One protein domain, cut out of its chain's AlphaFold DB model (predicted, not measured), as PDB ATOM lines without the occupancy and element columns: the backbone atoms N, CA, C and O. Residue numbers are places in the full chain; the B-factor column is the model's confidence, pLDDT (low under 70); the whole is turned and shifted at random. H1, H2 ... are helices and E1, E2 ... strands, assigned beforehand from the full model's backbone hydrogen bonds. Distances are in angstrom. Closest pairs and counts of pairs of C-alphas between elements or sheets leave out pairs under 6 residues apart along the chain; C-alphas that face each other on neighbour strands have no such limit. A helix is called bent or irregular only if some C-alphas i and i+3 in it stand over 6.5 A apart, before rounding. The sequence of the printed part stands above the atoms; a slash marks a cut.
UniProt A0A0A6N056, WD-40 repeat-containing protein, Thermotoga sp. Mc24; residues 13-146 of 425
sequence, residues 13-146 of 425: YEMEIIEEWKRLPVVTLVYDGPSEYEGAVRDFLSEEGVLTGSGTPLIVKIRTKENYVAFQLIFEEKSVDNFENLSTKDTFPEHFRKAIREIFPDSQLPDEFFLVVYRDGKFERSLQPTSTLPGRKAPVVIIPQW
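AT A GLANCE: This is residues 13 to 146 of the 425 residues of the protein "WD-40 repeat-containing protein" of Thermotoga sp. Mc24 (UniProt A0A0A6N056). The model has two lobes joined end to end: a larger one, in which H2 and H3 cover one face of the twisted four-stranded sheet E1 to E4 and leave its other face bare, and a smaller one, the three-stranded sheet E6, E5, E7 with H1 grazing it. The first helix thus sits with the last three strands, and the printed part passes from H1 into the larger lobe and returns after H3 to the smaller one. The 134 printed residues hold three named helices and seven named strands, in the order H1 E1 H2 E2 E3 E4 H3 E5 E6 E7, and the class is mixed, helices and strands. The larger sheet has the order E1 E2 E3 E4 and the smaller E6 E5 E7, and both are mixed. The whole is elongated, with spans of 51 by 31 by 23 A, yet only just compact, close to loose, with a radius of gyration of the C-alphas of 16.6 A.

HOW THE PARTS SIT: H1, residues 13 to 22, only grazes the sheet of E6, residues 122 to 129, E5, residues 112 to 119, and E7, residues 140 to 144, and does so with its residues 14 to 21. The closest C-alphas of H1 and E5 are those of Ile 17 and Glu 112, 7.0 A apart. E1, residues 26 to 32, and E2, residues 56 to 65, are parallel neighbours at 33 degrees, with N 30 and O 58 at 2.8 A. Between them comes H2, residues 35 to 47; E1, H2 and E2 form a strand-helix-strand unit, two parallel neighbour strands with a helix between, and its crossover is left-handed. H2 lies over E2 at a height over the sheet of 8.1 A and runs slantwise to the strands, at 50 degrees to E2 on the local plane. E2, E3, residues 68 to 75, and E4, residues 78 to 81, are a meander, each strand the antiparallel neighbour of the one before. In the hairpin E2 and E3, N 61 and O 72 are 2.9 A apart; in the hairpin E3 and E4, N 73 and O 80 are 2.8 A apart. H3, residues 92 to 103, is on the same face as H2, over E3 and E4, at a height over the sheet of 9.1 A; it runs along the strands, at 17 degrees to E3 on the local plane. These helices on one face make two layers with the sheet. H2 touches H3 with residues 44 to 45 alone, the closest C-alphas being those of Phe 44 and Arg 97, 6.2 A, at a steep tilt of 52 degrees, the same way. E5 and E6 are a hairpin, with N 115 and O 126 at 2.8 A, and E5 and E7 are parallel, with N 116 and O 141 at 2.8 A. Every O i to N i+4 pair is within hydrogen-bond range in H1 and H3, and 7 of 9 are in H2.

IN THESE COORDINATES: H1 begins at C-alpha 13, (19.913, 113.819, 2.602), and measures 14.4 A. E1 measures 18.8 A, and H2 19.7 A; H2 is irregular, but only just, with C-alphas 36 and 39 at 6.8 A. E2, the longest strand by residues, runs 29.9 A from C-alpha 56 at (-1.556, 99.620, 15.779). E3 measures 23.5 A, E4 10.3 A and H3 16.7 A. E5 measures 21.7 A, E6 22.3 A, and E7 13.1 A, ending at C-alpha 144, (27.188, 104.593, 25.052).

THE WHOLE: The two C-alphas farthest apart, those of Glu 84 and Asp 120, are 54.5 A from each other. The printed part has no cut, and none of its links is long. The mean pLDDT of the printed part is 90.8, and residue 146 alone is under 70.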
ATOM      1  N   TYR A  13      19.606 115.250   2.649       88.06
ATOM      2  CA  TYR A  13      19.913 113.819   2.602       88.06
ATOM      3  C   TYR A  13      19.443 113.075   3.863       88.06
ATOM      4  O   TYR A  13      18.806 112.031   3.788       88.06
ATOM      5  N   GLU A  14      19.666 113.649   5.047       86.31
ATOM      6  CA  GLU A  14      19.170 113.064   6.301       86.31
ATOM      7  C   GLU A  14      17.637 113.041   6.357       86.31
ATOM      8  O   GLU A  14      17.052 112.106   6.902       86.31
ATOM      9  N   MET A  15      16.977 114.047   5.776       86.62
ATOM     10  CA  MET A  15      15.522 114.055   5.635       86.62
ATOM     11  C   MET A  15      15.023 112.935   4.721       86.62
ATOM     12  O   MET A  15      13.999 112.339   5.041       86.62
ATOM     13  N   GLU A  16      15.727 112.619   3.632       89.69
ATOM     14  CA  GLU A  16      15.379 111.494   2.750       89.69
ATOM     15  C   GLU A  16      15.388 110.171   3.525       89.69
ATOM     16  O   GLU A  16      14.373 109.476   3.547       89.69
ATOM     17  N   ILE A  17      16.456 109.899   4.279       88.25
ATOM     18  CA  ILE A  17      16.576 108.698   5.124       88.25
ATOM     19  C   ILE A  17      15.453 108.643   6.171       88.25
ATOM     20  O   ILE A  17      14.824 107.605   6.376       88.25
ATOM     21  N   ILE A  18      15.150 109.766   6.835       86.88
ATOM     22  CA  ILE A  18      14.050 109.837   7.812       86.88
ATOM     23  C   ILE A  18      12.708 109.488   7.156       86.88
ATOM     24  O   ILE A  18      11.907 108.765   7.752       86.88
ATOM     25  N   GLU A  19      12.440 110.006   5.957       88.56
ATOM     26  CA  GLU A  19      11.204 109.717   5.233       88.56
ATOM     27  C   GLU A  19      11.140 108.264   4.743       88.56
ATOM     28  O   GLU A  19      10.057 107.680   4.752       88.56
ATOM     29  N   GLU A  20      12.265 107.640   4.391       91.19
ATOM     30  CA  GLU A  20      12.323 106.205   4.087       91.19
ATOM     31  C   GLU A  20      11.939 105.354   5.302       91.19
ATOM     32  O   GLU A  20      11.038 104.518   5.209       91.19
ATOM     33  N   TRP A  21      12.519 105.627   6.475       90.50
ATOM     34  CA  TRP A  21      12.158 104.926   7.713       90.50
ATOM     35  C   TRP A  21      10.703 105.162   8.140       90.50
ATOM     36  O   TRP A  21      10.079 104.266   8.709       90.50
ATOM     37  N   LYS A  22      10.130 106.343   7.862       88.38
ATOM     38  CA  LYS A  22       8.713 106.648   8.145       88.38
ATOM     39  C   LYS A  22       7.726 105.840   7.308       88.38
ATOM     40  O   LYS A  22       6.567 105.741   7.709       88.38
ATOM     41  N   ARG A  23       8.141 105.307   6.153       90.00
ATOM     42  CA  ARG A  23       7.270 104.495   5.286       90.00
ATOM     43  C   ARG A  23       7.027 103.096   5.845       90.00
ATOM     44  O   ARG A  23       6.053 102.463   5.447       90.00
ATOM     45  N   LEU A  24       7.885 102.626   6.750       91.81
ATOM     46  CA  LEU A  24       7.744 101.310   7.356       91.81
ATOM     47  C   LEU A  24       6.547 101.262   8.325       91.81
ATOM     48  O   LEU A  24       6.325 102.219   9.077       91.81
ATOM     49  N   PRO A  25       5.787 100.152   8.365       92.19
ATOM     50  CA  PRO A  25       4.732  99.965   9.353       92.19
ATOM     51  C   PRO A  25       5.294  99.995  10.780       92.19
ATOM     52  O   PRO A  25       6.317  99.379  11.079       92.19
ATOM     53  N   VAL A  26       4.593 100.691  11.681       91.88
ATOM     54  CA  VAL A  26       4.913 100.738  13.115       91.88
ATOM     55  C   VAL A  26       3.801 100.053  13.901       91.88
ATOM     56  O   VAL A  26       2.638 100.442  13.795       91.88
ATOM     57  N   VAL A  27       4.157  99.074  14.730       94.94
ATOM     58  CA  VAL A  27       3.207  98.303  15.542       94.94
ATOM     59  C   VAL A  27       3.507  98.403  17.030       94.94
ATOM     60  O   VAL A  27       4.667  98.449  17.450       94.94
ATOM     61  N   THR A  28       2.449  98.374  17.839       96.31
ATOM     62  CA  THR A  28       2.568  98.151  19.284       96.31
ATOM     63  C   THR A  28       2.564  96.648  19.537       96.31
ATOM     64  O   THR A  28       1.523  96.005  19.416       96.31
ATOM     65  N   LEU A  29       3.721  96.072  19.865       96.56
ATOM     66  CA  LEU A  29       3.830  94.637  20.139       96.56
ATOM     67  C   LEU A  29       3.127  94.287  21.461       96.56
ATOM     68  O   LEU A  29       3.554  94.729  22.527       96.56
ATOM     69  N   VAL A  30       2.088  93.459  21.379       97.12
ATOM     70  CA  VAL A  30       1.409  92.832  22.518       97.12
ATOM     71  C   VAL A  30       1.843  91.369  22.557       97.12
ATOM     72  O   VAL A  30       1.328  90.535  21.813       97.12
ATOM     73  N   TYR A  31       2.845  91.077  23.383       97.44
ATOM     74  CA  TYR A  31       3.491  89.769  23.432       97.44
ATOM     75  C   TYR A  31       2.905  88.872  24.533       97.44
ATOM     76  O   TYR A  31       2.789  89.288  25.684       97.44
ATOM     77  N   ASP A  32       2.561  87.634  24.177       97.12
ATOM     78  CA  ASP A  32       2.108  86.572  25.081       97.12
ATOM     79  C   ASP A  32       2.878  85.273  24.777       97.12
ATOM     80  O   ASP A  32       2.470  84.458  23.947       97.12
ATOM     81  N   GLY A  33       4.007  85.056  25.453       95.81
ATOM     82  CA  GLY A  33       4.827  83.855  25.297       95.81
ATOM     83  C   GLY A  33       6.021  83.812  26.258       95.81
ATOM     84  O   GLY A  33       6.122  84.665  27.141       95.81
ATOM     85  N   PRO A  34       6.930  82.828  26.116       92.81
ATOM     86  CA  PRO A  34       8.145  82.736  26.931       92.81
ATOM     87  C   PRO A  34       9.063  83.952  26.725       92.81
ATOM     88  O   PRO A  34       9.181  84.449  25.602       92.81
ATOM     89  N   SER A  35       9.718  84.437  27.781       90.62
ATOM     90  CA  SER A  35      10.515  85.673  27.726       90.62
ATOM     91  C   SER A  35      11.713  85.577  26.781       90.62
ATOM     92  O   SER A  35      12.101  86.587  26.195       90.62
ATOM     93  N   GLU A  36      12.264  84.380  26.562       89.75
ATOM     94  CA  GLU A  36      13.415  84.191  25.675       89.75
ATOM     95  C   GLU A  36      13.123  84.474  24.187       89.75
ATOM     96  O   GLU A  36      14.054  84.736  23.429       89.75
ATOM     97  N   TYR A  37      11.851  84.474  23.757       92.12
ATOM     98  CA  TYR A  37      11.475  84.739  22.358       92.12
ATOM     99  C   TYR A  37      11.085  86.194  22.086       92.12
ATOM    100  O   TYR A  37      11.042  86.589  20.922       92.12
ATOM    101  N   GLU A  38      10.814  87.012  23.109       93.69
ATOM    102  CA  GLU A  38      10.337  88.384  22.884       93.69
ATOM    103  C   GLU A  38      11.368  89.224  22.110       93.69
ATOM    104  O   GLU A  38      11.005  89.969  21.197       93.69
ATOM    105  N   GLY A  39      12.658  89.067  22.431       91.75
ATOM    106  CA  GLY A  39      13.753  89.716  21.705       91.75
ATOM    107  C   GLY A  39      13.799  89.291  20.235       91.75
ATOM    108  O   GLY A  39      13.745  90.141  19.350       91.75
ATOM    109  N   ALA A  40      13.772  87.981  19.979       92.44
ATOM    110  CA  ALA A  40      13.801  87.427  18.627       92.44
ATOM    111  C   ALA A  40      12.599  87.874  17.777       92.44
ATOM    112  O   ALA A  40      12.760  88.219  16.612       92.44
ATOM    113  N   VAL A  41      11.395  87.944  18.359       94.81
ATOM    114  CA  VAL A  41      10.199  88.460  17.670       94.81
ATOM    115  C   VAL A  41      10.398  89.909  17.224       94.81
ATOM    116  O   VAL A  41      10.030  90.263  16.105       94.81
ATOM    117  N   ARG A  42      10.984  90.757  18.080       93.94
ATOM    118  CA  ARG A  42      11.277  92.158  17.732       93.94
ATOM    119  C   ARG A  42      12.326  92.257  16.627       93.94
ATOM    120  O   ARG A  42      12.183  93.121  15.764       93.94
ATOM    121  N   ASP A  43      13.326  91.382  16.647       93.12
ATOM    122  CA  ASP A  43      14.354  91.309  15.610       93.12
ATOM    123  C   ASP A  43      13.740  90.892  14.270       93.12
ATOM    124  O   ASP A  43      13.858  91.641  13.304       93.12
ATOM    125  N   PHE A  44      12.976  89.793  14.228       94.06
ATOM    126  CA  PHE A  44      12.321  89.310  13.007       94.06
ATOM    127  C   PHE A  44      11.354  90.334  12.414       94.06
ATOM    128  O   PHE A  44      11.370  90.553  11.209       94.06
ATOM    129  N   LEU A  45      10.550  91.010  13.244       94.06
ATOM    130  CA  LEU A  45       9.699  92.106  12.773       94.06
ATOM    131  C   LEU A  45      10.535  93.192  12.093       94.06
ATOM    132  O   LEU A  45      10.211  93.609  10.986       94.06
ATOM    133  N   SER A  46      11.630  93.612  12.726       92.06
ATOM    134  CA  SER A  46      12.478  94.668  12.179       92.06
ATOM    135  C   SER A  46      13.227  94.253  10.911       92.06
ATOM    136  O   SER A  46      13.396  95.079  10.023       92.06
ATOM    137  N   GLU A  47      13.642  92.989  10.796       91.12
ATOM    138  CA  GLU A  47      14.272  92.431   9.593       91.12
ATOM    139  C   GLU A  47      13.307  92.410   8.402       91.12
ATOM    140  O   GLU A  47      13.719  92.677   7.277       91.12
ATOM    141  N   GLU A  48      12.020  92.170   8.661       92.44
ATOM    142  CA  GLU A  48      10.942  92.200   7.665       92.44
ATOM    143  C   GLU A  48      10.358  93.611   7.445       92.44
ATOM    144  O   GLU A  48       9.284  93.769   6.866       92.44
ATOM    145  N   GLY A  49      11.040  94.659   7.920       91.38
ATOM    146  CA  GLY A  49      10.626  96.045   7.693       91.38
ATOM    147  C   GLY A  49       9.461  96.518   8.567       91.38
ATOM    148  O   GLY A  49       8.814  97.505   8.231       91.38
ATOM    149  N   VAL A  50       9.189  95.860   9.696       93.25
ATOM    150  CA  VAL A  50       8.146  96.245  10.661       93.25
ATOM    151  C   VAL A  50       8.776  96.780  11.945       93.25
ATOM    152  O   VAL A  50       9.431  96.069  12.710       93.25
ATOM    153  N   LEU A  51       8.549  98.058  12.235       91.81
ATOM    154  CA  LEU A  51       9.089  98.710  13.424       91.81
ATOM    155  C   LEU A  51       8.194  98.469  14.643       91.81
ATOM    156  O   LEU A  51       6.972  98.575  14.581       91.81
ATOM    157  N   THR A  52       8.807  98.232  15.801       90.69
ATOM    158  CA  THR A  52       8.085  98.162  17.081       90.69
ATOM    159  C   THR A  52       8.149  99.502  17.815       90.69
ATOM    160  O   THR A  52       9.233 100.025  18.080       90.69
ATOM    161  N   GLY A  53       6.986 100.061  18.154       87.25
ATOM    162  CA  GLY A  53       6.835 101.381  18.774       87.25
ATOM    163  C   GLY A  53       5.382 101.669  19.155       87.25
ATOM    164  O   GLY A  53       4.620 100.751  19.432       87.25
ATOM    165  N   SER A  54       4.983 102.942  19.178       85.75
ATOM    166  CA  SER A  54       3.580 103.329  19.386       85.75
ATOM    167  C   SER A  54       2.827 103.338  18.053       85.75
ATOM    168  O   SER A  54       2.886 104.326  17.320       85.75
ATOM    169  N   GLY A  55       2.135 102.241  17.746       89.75
ATOM    170  CA  GLY A  55       1.318 102.069  16.538       89.75
ATOM    171  C   GLY A  55       0.122 101.136  16.758       89.75
ATOM    172  O   GLY A  55      -0.286 100.909  17.900       89.75
ATOM    173  N   THR A  56      -0.440 100.579  15.683       93.44
ATOM    174  CA  THR A  56      -1.556  99.620  15.779       93.44
ATOM    175  C   THR A  56      -1.112  98.356  16.533       93.44
ATOM    176  O   THR A  56       0.005  97.882  16.297       93.44
ATOM    177  N   PRO A  57      -1.916  97.811  17.467       96.62
ATOM    178  CA  PRO A  57      -1.547  96.603  18.200       96.62
ATOM    179  C   PRO A  57      -1.330  95.393  17.283       96.62
ATOM    180  O   PRO A  57      -2.209  95.034  16.503       96.62
ATOM    181  N   LEU A  58      -0.178  94.740  17.431       97.75
ATOM    182  CA  LEU A  58       0.115  93.418  16.881       97.75
ATOM    183  C   LEU A  58       0.189  92.440  18.052       97.75
ATOM    184  O   LEU A  58       1.091  92.545  18.884       97.75
ATOM    185  N   ILE A  59      -0.750  91.499  18.122       97.94
ATOM    186  CA  ILE A  59      -0.745  90.460  19.152       97.94
ATOM    187  C   ILE A  59       0.087  89.289  18.641       97.94
ATOM    188  O   ILE A  59      -0.232  88.713  17.604       97.94
ATOM    189  N   VAL A  60       1.122  88.917  19.388       98.25
ATOM    190  CA  VAL A  60       1.954  87.746  19.102       98.25
ATOM    191  C   VAL A  60       1.828  86.776  20.259       98.25
ATOM    192  O   VAL A  60       2.236  87.081  21.379       98.25
ATOM    193  N   LYS A  61       1.277  85.594  19.984       98.12
ATOM    194  CA  LYS A  61       1.210  84.493  20.944       98.12
ATOM    195  C   LYS A  61       2.236  83.442  20.578       98.12
ATOM    196  O   LYS A  61       2.265  83.018  19.427       98.12
ATOM    197  N   ILE A  62       3.020  82.984  21.548       98.06
ATOM    198  CA  ILE A  62       3.961  81.874  21.383       98.06
ATOM    199  C   ILE A  62       3.756  80.862  22.510       98.06
ATOM    200  O   ILE A  62       3.599  81.218  23.680       98.06
ATOM    201  N   ARG A  63       3.757  79.575  22.163       97.62
ATOM    202  CA  ARG A  63       3.758  78.454  23.109       97.62
ATOM    203  C   ARG A  63       4.830  77.461  22.697       97.62
ATOM    204  O   ARG A  63       4.993  77.166  21.517       97.62
ATOM    205  N   THR A  64       5.533  76.918  23.679       95.44
ATOM    206  CA  THR A  64       6.623  75.970  23.443       95.44
ATOM    207  C   THR A  64       6.401  74.688  24.222       95.44
ATOM    208  O   THR A  64       5.981  74.724  25.380       95.44
ATOM    209  N   LYS A  65       6.735  73.554  23.611       95.12
ATOM    210  CA  LYS A  65       6.806  72.258  24.290       95.12
ATOM    211  C   LYS A  65       7.961  71.460  23.703       95.12
ATOM    212  O   LYS A  65       7.951  71.156  22.515       95.12
ATOM    213  N   GLU A  66       8.938  71.115  24.542       92.56
ATOM    214  CA  GLU A  66      10.161  70.418  24.119       92.56
ATOM    215  C   GLU A  66      10.864  71.168  22.971       92.56
ATOM    216  O   GLU A  66      11.348  72.284  23.180       92.56
ATOM    217  N   ASN A  67      10.911  70.582  21.769       93.88
ATOM    218  CA  ASN A  67      11.502  71.192  20.577       93.88
ATOM    219  C   ASN A  67      10.487  71.930  19.683       93.88
ATOM    220  O   ASN A  67      10.880  72.502  18.672       93.88
ATOM    221  N   TYR A  68       9.196  71.914  20.017       96.31
ATOM    222  CA  TYR A  68       8.144  72.494  19.184       96.31
ATOM    223  C   TYR A  68       7.761  73.907  19.622       96.31
ATOM    224  O   TYR A  68       7.686  74.205  20.819       96.31
ATOM    225  N   VAL A  69       7.456  74.746  18.632       97.00
ATOM    226  CA  VAL A  69       7.013  76.133  18.775       97.00
ATOM    227  C   VAL A  69       5.712  76.330  17.994       97.00
ATOM    228  O   VAL A  69       5.670  76.182  16.769       97.00
ATOM    229  N   ALA A  70       4.650  76.682  18.716       97.56
ATOM    230  CA  ALA A  70       3.392  77.153  18.157       97.56
ATOM    231  C   ALA A  70       3.334  78.681  18.264       97.56
ATOM    232  O   ALA A  70       3.674  79.228  19.316       97.56
ATOM    233  N   PHE A  71       2.877  79.365  17.219       98.06
ATOM    234  CA  PHE A  71       2.695  80.810  17.227       98.06
ATOM    235  C   PHE A  71       1.403  81.240  16.533       98.06
ATOM    236  O   PHE A  71       0.886  80.542  15.666       98.06
ATOM    237  N   GLN A  72       0.916  82.421  16.906       98.06
ATOM    238  CA  GLN A  72      -0.171  83.125  16.235       98.06
ATOM    239  C   GLN A  72       0.132  84.624  16.227       98.06
ATOM    240  O   GLN A  72       0.462  85.193  17.269       98.06
ATOM    241  N   LEU A  73      -0.008  85.255  15.065       98.06
ATOM    242  CA  LEU A  73       0.052  86.700  14.884       98.06
ATOM    243  C   LEU A  73      -1.357  87.201  14.559       98.06
ATOM    244  O   LEU A  73      -1.998  86.679  13.650       98.06
ATOM    245  N   ILE A  74      -1.829  88.212  15.286       97.31
ATOM    246  CA  ILE A  74      -3.116  88.874  15.037       97.31
ATOM    247  C   ILE A  74      -2.855  90.365  14.856       97.31
ATOM    248  O   ILE A  74      -2.339  91.024  15.763       97.31
ATOM    249  N   PHE A  75      -3.229  90.891  13.696       96.81
ATOM    250  CA  PHE A  75      -3.088  92.298  13.351       96.81
ATOM    251  C   PHE A  75      -4.349  92.775  12.643       96.81
ATOM    252  O   PHE A  75      -4.665  92.301  11.552       96.81
ATOM    253  N   GLU A  76      -5.064  93.711  13.268       93.31
ATOM    254  CA  GLU A  76      -6.370  94.178  12.791       93.31
ATOM    255  C   GLU A  76      -7.320  92.990  12.526       93.31
ATOM    256  O   GLU A  76      -7.652  92.256  13.456       93.31
ATOM    257  N   GLU A  77      -7.741  92.782  11.277       93.12
ATOM    258  CA  GLU A  77      -8.623  91.679  10.866       93.12
ATOM    259  C   GLU A  77      -7.859  90.426  10.394       93.12
ATOM    260  O   GLU A  77      -8.469  89.390  10.125       93.12
ATOM    261  N   LYS A  78      -6.524  90.490  10.288       94.69
ATOM    262  CA  LYS A  78      -5.686  89.371   9.841       94.69
ATOM    263  C   LYS A  78      -5.231  88.519  11.024       94.69
ATOM    264  O   LYS A  78      -4.796  89.038  12.052       94.69
ATOM    265  N   SER A  79      -5.261  87.202  10.842       95.75
ATOM    266  CA  SER A  79      -4.702  86.224  11.777       95.75
ATOM    267  C   SER A  79      -3.942  85.157  10.999       95.75
ATOM    268  O   SER A  79      -4.504  84.563  10.083       95.75
ATOM    269  N   VAL A  80      -2.692  84.904  11.384       96.88
ATOM    270  CA  VAL A  80      -1.839  83.856  10.808       96.88
ATOM    271  C   VAL A  80      -1.259  83.031  11.949       96.88
ATOM    272  O   VAL A  80      -0.740  83.586  12.918       96.88
ATOM    273  N   ASP A  81      -1.349  81.709  11.853       97.38
ATOM    274  CA  ASP A  81      -0.824  80.776  12.848       97.38
ATOM    275  C   ASP A  81      -0.185  79.552  12.190       97.38
ATOM    276  O   ASP A  81      -0.289  79.339  10.982       97.38
ATOM    277  N   ASN A  82       0.513  78.758  12.999       97.25
ATOM    278  CA  ASN A  82       1.142  77.513  12.563       97.25
ATOM    279  C   ASN A  82       0.574  76.275  13.280       97.25
ATOM    280  O   ASN A  82       1.265  75.262  13.387       97.25
ATOM    281  N   PHE A  83      -0.649  76.332  13.815       96.31
ATOM    282  CA  PHE A  83      -1.143  75.312  14.749       96.31
ATOM    283  C   PHE A  83      -1.276  73.920  14.124       96.31
ATOM    284  O   PHE A  83      -1.065  72.919  14.808       96.31
ATOM    285  N   GLU A  84      -1.572  73.852  12.827       91.12
ATOM    286  CA  GLU A  84      -1.664  72.591  12.083       91.12
ATOM    287  C   GLU A  84      -0.289  72.039  11.661       91.12
ATOM    288  O   GLU A  84      -0.157  70.841  11.422       91.12
ATOM    289  N   ASN A  85       0.743  72.889  11.599       92.94
ATOM    290  CA  ASN A  85       2.097  72.540  11.156       92.94
ATOM    291  C   ASN A  85       3.143  73.235  12.041       92.94
ATOM    292  O   ASN A  85       3.740  74.249  11.668       92.94
ATOM    293  N   LEU A  86       3.344  72.682  13.240       94.69
ATOM    294  CA  LEU A  86       4.226  73.262  14.253       94.69
ATOM    295  C   LEU A  86       5.663  73.416  13.749       94.69
ATOM    296  O   LEU A  86       6.207  72.554  13.059       94.69
ATOM    297  N   SER A  87       6.303  74.507  14.160       95.69
ATOM    298  CA  SER A  87       7.727  74.731  13.894       95.69
ATOM    299  C   SER A  87       8.576  74.026  14.946       95.69
ATOM    300  O   SER A  87       8.134  73.836  16.080       95.69
ATOM    301  N   THR A  88       9.800  73.652  14.592       96.06
ATOM    302  CA  THR A  88      10.826  73.343  15.591       96.06
ATOM    303  C   THR A  88      11.509  74.637  16.021       96.06
ATOM    304  O   THR A  88      11.323  75.676  15.385       96.06
ATOM    305  N   LYS A  89      12.329  74.597  17.076       92.25
ATOM    306  CA  LYS A  89      13.152  75.757  17.457       92.25
ATOM    307  C   LYS A  89      14.030  76.256  16.300       92.25
ATOM    308  O   LYS A  89      14.164  77.463  16.132       92.25
ATOM    309  N   ASP A  90      14.540  75.340  15.476       94.25
ATOM    310  CA  ASP A  90      15.408  75.666  14.337       94.25
ATOM    311  C   ASP A  90      14.640  76.255  13.144       94.25
ATOM    312  O   ASP A  90      15.154  77.130  12.454       94.25
ATOM    313  N   THR A  91      13.408  75.798  12.885       96.12
ATOM    314  CA  THR A  91      12.600  76.276  11.744       96.12
ATOM    315  C   THR A  91      11.700  77.460  12.084       96.12
ATOM    316  O   THR A  91      11.190  78.125  11.181       96.12
ATOM    317  N   PHE A  92      11.526  77.755  13.373       95.94
ATOM    318  CA  PHE A  92      10.718  78.869  13.859       95.94
ATOM    319  C   PHE A  92      11.073  80.222  13.216       95.94
ATOM    320  O   PHE A  92      10.134  80.878  12.764       95.94
ATOM    321  N   PRO A  93      12.351  80.642  13.097       95.81
ATOM    322  CA  PRO A  93      12.691  81.944  12.517       95.81
ATOM    323  C   PRO A  93      12.124  82.140  11.106       95.81
ATOM    324  O   PRO A  93      11.449  83.129  10.836       95.81
ATOM    325  N   GLU A  94      12.323  81.163  10.219       96.38
ATOM    326  CA  GLU A  94      11.862  81.251   8.830       96.38
ATOM    327  C   GLU A  94      10.338  81.201   8.716       96.38
ATOM    328  O   GLU A  94       9.738  81.976   7.967       96.38
ATOM    329  N   HIS A  95       9.681  80.327   9.484       96.56
ATOM    330  CA  HIS A  95       8.220  80.246   9.485       96.56
ATOM    331  C   HIS A  95       7.574  81.515  10.052       96.56
ATOM    332  O   HIS A  95       6.559  81.976   9.529       96.56
ATOM    333  N   PHE A  96       8.170  82.100  11.091       96.75
ATOM    334  CA  PHE A  96       7.681  83.333  11.692       96.75
ATOM    335  C   PHE A  96       7.866  84.531  10.752       96.75
ATOM    336  O   PHE A  96       6.918  85.284  10.543       96.75
ATOM    337  N   ARG A  97       9.033  84.668  10.101       95.12
ATOM    338  CA  ARG A  97       9.270  85.688   9.058       95.12
ATOM    339  C   ARG A  97       8.271  85.575   7.912       95.12
ATOM    340  O   ARG A  97       7.699  86.574   7.488       95.12
ATOM    341  N   LYS A  98       7.983  84.353   7.457       94.88
ATOM    342  CA  LYS A  98       6.952  84.123   6.441       94.88
ATOM    343  C   LYS A  98       5.573  84.613   6.903       94.88
ATOM    344  O   LYS A  98       4.904  85.304   6.143       94.88
ATOM    345  N   ALA A  99       5.176  84.319   8.143       95.88
ATOM    346  CA  ALA A  99       3.907  84.796   8.694       95.88
ATOM    347  C   ALA A  99       3.839  86.333   8.786       95.88
ATOM    348  O   ALA A  99       2.779  86.915   8.558       95.88
ATOM    349  N   ILE A 100       4.962  87.007   9.062       95.88
ATOM    350  CA  ILE A 100       5.042  88.477   9.025       95.88
ATOM    351  C   ILE A 100       4.746  88.997   7.609       95.88
ATOM    352  O   ILE A 100       3.902  89.883   7.465       95.88
ATOM    353  N   ARG A 101       5.356  88.408   6.571       94.31
ATOM    354  CA  ARG A 101       5.135  88.776   5.153       94.31
ATOM    355  C   ARG A 101       3.700  88.534   4.667       94.31
ATOM    356  O   ARG A 101       3.258  89.143   3.702       94.31
ATOM    357  N   GLU A 102       2.945  87.651   5.320       94.06
ATOM    358  CA  GLU A 102       1.518  87.446   5.015       94.06
ATOM    359  C   GLU A 102       0.630  88.568   5.595       94.06
ATOM    360  O   GLU A 102      -0.429  88.908   5.049       94.06
ATOM    361  N   ILE A 103       1.064  89.186   6.697       94.81
ATOM    362  CA  ILE A 103       0.330  90.262   7.368       94.81
ATOM    363  C   ILE A 103       0.685  91.626   6.776       94.81
ATOM    364  O   ILE A 103      -0.225  92.402   6.453       94.81
ATOM    365  N   PHE A 104       1.976  91.910   6.624       93.00
ATOM    366  CA  PHE A 104       2.504  93.209   6.216       93.00
ATOM    367  C   PHE A 104       2.950  93.199   4.750       93.00
ATOM    368  O   PHE A 104       3.350  92.157   4.243       93.00
ATOM    369  N   PRO A 105       2.870  94.341   4.045       84.62
ATOM    370  CA  PRO A 105       3.380  94.436   2.685       84.62
ATOM    371  C   PRO A 105       4.903  94.287   2.661       84.62
ATOM    372  O   PRO A 105       5.585  94.772   3.569       84.62
ATOM    373  N   ASP A 106       5.426  93.706   1.578       82.25
ATOM    374  CA  ASP A 106       6.863  93.677   1.312       82.25
ATOM    375  C   ASP A 106       7.414  95.107   1.354       82.25
ATOM    376  O   ASP A 106       7.070  95.961   0.532       82.25
ATOM    377  N   SER A 107       8.245  95.370   2.359       82.12
ATOM    378  CA  SER A 107       8.818  96.681   2.628       82.12
ATOM    379  C   SER A 107      10.330  96.567   2.562       82.12
ATOM    380  O   SER A 107      10.931  95.741   3.246       82.12
ATOM    381  N   GLN A 108      10.961  97.392   1.729       84.12
ATOM    382  CA  GLN A 108      12.415  97.446   1.681       84.12
ATOM    383  C   GLN A 108      12.923  98.252   2.876       84.12
ATOM    384  O   GLN A 108      12.504  99.392   3.089       84.12
ATOM    385  N   LEU A 109      13.821  97.651   3.656       89.62
ATOM    386  CA  LEU A 109      14.531  98.365   4.709       89.62
ATOM    387  C   LEU A 109      15.394  99.480   4.101       89.62
ATOM    388  O   LEU A 109      16.061  99.226   3.097       89.62
ATOM    389  N   PRO A 110      15.426 100.678   4.707       91.12
ATOM    390  CA  PRO A 110      16.347 101.731   4.298       91.12
ATOM    391  C   PRO A 110      17.807 101.279   4.409       91.12
ATOM    392  O   PRO A 110      18.173 100.554   5.342       91.12
ATOM    393  N   ASP A 111      18.650 101.736   3.484       92.31
ATOM    394  CA  ASP A 111      20.049 101.299   3.382       92.31
ATOM    395  C   ASP A 111      20.944 101.873   4.488       92.31
ATOM    396  O   ASP A 111      22.008 101.315   4.764       92.31
ATOM    397  N   GLU A 112      20.509 102.941   5.160       93.06
ATOM    398  CA  GLU A 112      21.257 103.620   6.221       93.06
ATOM    399  C   GLU A 112      20.410 103.893   7.469       93.06
ATOM    400  O   GLU A 112      19.190 104.061   7.410       93.06
ATOM    401  N   PHE A 113      21.078 104.000   8.617       90.50
ATOM    402  CA  PHE A 113      20.493 104.421   9.889       90.50
ATOM    403  C   PHE A 113      21.379 105.451  10.597       90.50
ATOM    404  O   PHE A 113      22.565 105.607  10.296       90.50
ATOM    405  N   PHE A 114      20.808 106.142  11.584       88.94
ATOM    406  CA  PHE A 114      21.537 107.092  12.418       88.94
ATOM    407  C   PHE A 114      22.199 106.377  13.597       88.94
ATOM    408  O   PHE A 114      21.525 105.884  14.504       88.94
ATOM    409  N   LEU A 115      23.529 106.374  13.625       88.19
ATOM    410  CA  LEU A 115      24.306 105.962  14.785       88.19
ATOM    411  C   LEU A 115      24.625 107.184  15.647       88.19
ATOM    412  O   LEU A 115      25.254 108.140  15.190       88.19
ATOM    413  N   VAL A 116      24.231 107.122  16.914       87.06
ATOM    414  CA  VAL A 116      24.550 108.126  17.927       87.06
ATOM    415  C   VAL A 116      25.479 107.491  18.954       87.06
ATOM    416  O   VAL A 116      25.067 106.639  19.736       87.06
ATOM    417  N   VAL A 117      26.742 107.902  18.967       85.44
ATOM    418  CA  VAL A 117      27.715 107.468  19.970       85.44
ATOM    419  C   VAL A 117      27.769 108.513  21.073       85.44
ATOM    420  O   VAL A 117      28.067 109.673  20.815       85.44
ATOM    421  N   TYR A 118      27.482 108.118  22.308       79.50
ATOM    422  CA  TYR A 118      27.692 108.991  23.459       79.50
ATOM    423  C   TYR A 118      29.094 108.756  24.020       79.50
ATOM    424  O   TYR A 118      29.377 107.655  24.491       79.50
ATOM    425  N   ARG A 119      29.965 109.766  23.957       77.94
ATOM    426  CA  ARG A 119      31.349 109.716  24.447       77.94
ATOM    427  C   ARG A 119      31.681 111.013  25.182       77.94
ATOM    428  O   ARG A 119      31.427 112.096  24.661       77.94
ATOM    429  N   ASP A 120      32.238 110.907  26.386       71.50
ATOM    430  CA  ASP A 120      32.756 112.039  27.175       71.50
ATOM    431  C   ASP A 120      31.768 113.219  27.317       71.50
ATOM    432  O   ASP A 120      32.126 114.389  27.160       71.50
ATOM    433  N   GLY A 121      30.488 112.922  27.569       71.31
ATOM    434  CA  GLY A 121      29.449 113.948  27.722       71.31
ATOM    435  C   GLY A 121      28.904 114.527  26.413       71.31
ATOM    436  O   GLY A 121      28.107 115.464  26.456       71.31
ATOM    437  N   LYS A 122      29.313 114.001  25.252       77.06
ATOM    438  CA  LYS A 122      28.890 114.475  23.929       77.06
ATOM    439  C   LYS A 122      28.237 113.362  23.120       77.06
ATOM    440  O   LYS A 122      28.675 112.216  23.147       77.06
ATOM    441  N   PHE A 123      27.205 113.723  22.364       80.69
ATOM    442  CA  PHE A 123      26.601 112.850  21.364       80.69
ATOM    443  C   PHE A 123      27.261 113.107  20.005       80.69
ATOM    444  O   PHE A 123      27.132 114.187  19.435       80.69
ATOM    445  N   GLU A 124      27.972 112.113  19.485       85.25
ATOM    446  CA  GLU A 124      28.526 112.102  18.134       85.25
ATOM    447  C   GLU A 124      27.560 111.360  17.206       85.25
ATOM    448  O   GLU A 124      27.226 110.198  17.435       85.25
ATOM    449  N   ARG A 125      27.095 112.030  16.148       83.50
ATOM    450  CA  ARG A 125      26.163 111.462  15.165       83.50
ATOM    451  C   ARG A 125      26.898 111.077  13.886       83.50
ATOM    452  O   ARG A 125      27.689 111.860  13.370       83.50
ATOM    453  N   SER A 126      26.563 109.918  13.329       88.12
ATOM    454  CA  SER A 126      26.960 109.522  11.974       88.12
ATOM    455  C   SER A 126      25.867 108.695  11.295       88.12
ATOM    456  O   SER A 126      25.000 108.137  11.967       88.12
ATOM    457  N   LEU A 127      25.913 108.625   9.967       89.44
ATOM    458  CA  LEU A 127      25.135 107.666   9.185       89.44
ATOM    459  C   LEU A 127      25.961 106.398   8.986       89.44
ATOM    460  O   LEU A 127      27.177 106.475   8.791       89.44
ATOM    461  N   GLN A 128      25.311 105.244   9.087       92.19
ATOM    462  CA  GLN A 128      25.937 103.935   8.920       92.19
ATOM    463  C   GLN A 128      25.042 103.028   8.072       92.19
ATOM    464  O   GLN A 128      23.818 103.153   8.157       92.19
ATOM    465  N   PRO A 129      25.608 102.077   7.309       93.00
ATOM    466  CA  PRO A 129      24.807 101.142   6.530       93.00
ATOM    467  C   PRO A 129      23.971 100.219   7.428       93.00
ATOM    468  O   PRO A 129      24.483  99.600   8.358       93.00
ATOM    469  N   THR A 130      22.694 100.019   7.119       89.44
ATOM    470  CA  THR A 130      21.790  99.118   7.861       89.44
ATOM    471  C   THR A 130      22.286  97.664   7.876       89.44
ATOM    472  O   THR A 130      21.986  96.897   8.801       89.44
ATOM    473  N   SER A 131      23.100  97.275   6.890       86.88
ATOM    474  CA  SER A 131      23.764  95.968   6.824       86.88
ATOM    475  C   SER A 131      24.786  95.742   7.944       86.88
ATOM    476  O   SER A 131      25.013  94.593   8.316       86.88
ATOM    477  N   THR A 132      25.363  96.799   8.532       85.38
ATOM    478  CA  THR A 132      26.355  96.680   9.616       85.38
ATOM    479  C   THR A 132      25.728  96.557  11.003       85.38
ATOM    480  O   THR A 132      26.451  96.337  11.971       85.38
ATOM    481  N   LEU A 133      24.407  96.719  11.133       81.25
ATOM    482  CA  LEU A 133      23.702  96.654  12.413       81.25
ATOM    483  C   LEU A 133      23.321  95.199  12.752       81.25
ATOM    484  O   LEU A 133      22.457  94.643  12.071       81.25
ATOM    485  N   PRO A 134      23.916  94.551  13.770       74.56
ATOM    486  CA  PRO A 134      23.477  93.226  14.199       74.56
ATOM    487  C   PRO A 134      22.132  93.298  14.944       74.56
ATOM    488  O   PRO A 134      21.920  94.198  15.755       74.56
ATOM    489  N   GLY A 135      21.244  92.330  14.700       80.50
ATOM    490  CA  GLY A 135      19.945  92.225  15.379       80.50
ATOM    491  C   GLY A 135      18.936  93.296  14.948       80.50
ATOM    492  O   GLY A 135      18.857  93.637  13.763       80.50
ATOM    493  N   ARG A 136      18.158  93.810  15.915       83.56
ATOM    494  CA  ARG A 136      17.056  94.760  15.702       83.56
ATOM    495  C   ARG A 136      17.433  95.935  14.804       83.56
ATOM    496  O   ARG A 136      18.215  96.807  15.187       83.56
ATOM    497  N   LYS A 137      16.769  96.025  13.654       88.06
ATOM    498  CA  LYS A 137      16.868  97.166  12.744       88.06
ATOM    499  C   LYS A 137      16.081  98.346  13.300       88.06
ATOM    500  O   LYS A 137      14.938  98.204  13.743       88.06
ATOM    501  N   ALA A 138      16.707  99.518  13.311       88.00
ATOM    502  CA  ALA A 138      16.103 100.724  13.845       88.00
ATOM    503  C   ALA A 138      16.630 101.970  13.120       88.00
ATOM    504  O   ALA A 138      17.803 102.004  12.756       88.00
ATOM    505  N   PRO A 139      15.800 103.019  12.994       87.75
ATOM    506  CA  PRO A 139      16.202 104.289  12.392       87.75
ATOM    507  C   PRO A 139      17.311 104.994  13.178       87.75
ATOM    508  O   PRO A 139      18.117 105.711  12.596       87.75
ATOM    509  N   VAL A 140      17.352 104.805  14.501       86.94
ATOM    510  CA  VAL A 140      18.346 105.409  15.393       86.94
ATOM    511  C   VAL A 140      18.859 104.348  16.357       86.94
ATOM    512  O   VAL A 140      18.066 103.678  17.020       86.94
ATOM    513  N   VAL A 141      20.180 104.236  16.470       86.69
ATOM    514  CA  VAL A 141      20.860 103.369  17.438       86.69
ATOM    515  C   VAL A 141      21.775 104.229  18.292       86.69
ATOM    516  O   VAL A 141      22.595 104.978  17.766       86.69
ATOM    517  N   ILE A 142      21.634 104.120  19.612       85.12
ATOM    518  CA  ILE A 142      22.445 104.873  20.570       85.12
ATOM    519  C   ILE A 142      23.432 103.913  21.230       85.12
ATOM    520  O   ILE A 142      23.012 102.956  21.880       85.12
ATOM    521  N   ILE A 143      24.731 104.172  21.075       83.31
ATOM    522  CA  ILE A 143      25.801 103.392  21.700       83.31
ATOM    523  C   ILE A 143      26.507 104.265  22.741       83.31
ATOM    524  O   ILE A 143      27.216 105.205  22.372       83.31
ATOM    525  N   PRO A 144      26.361 103.967  24.038       78.56
ATOM    526  CA  PRO A 144      27.188 104.593  25.052       78.56
ATOM    527  C   PRO A 144      28.613 104.022  24.999       78.56
ATOM    528  O   PRO A 144      28.813 102.817  25.136       78.56
ATOM    529  N   GLN A 145      29.609 104.884  24.808       74.75
ATOM    530  CA  GLN A 145      31.030 104.558  24.923       74.75
ATOM    531  C   GLN A 145      31.636 105.338  26.088       74.75
ATOM    532  O   GLN A 145      32.167 106.435  25.918       74.75
ATOM    533  N   TRP A 146      31.562 104.745  27.275       67.75
ATOM    534  CA  TRP A 146      32.244 105.235  28.467       67.75
ATOM    535  C   TRP A 146      33.704 104.768  28.407       67.75
ATOM    536  O   TRP A 146      33.977 103.574  28.288       67.75
TER     537      TRP A 146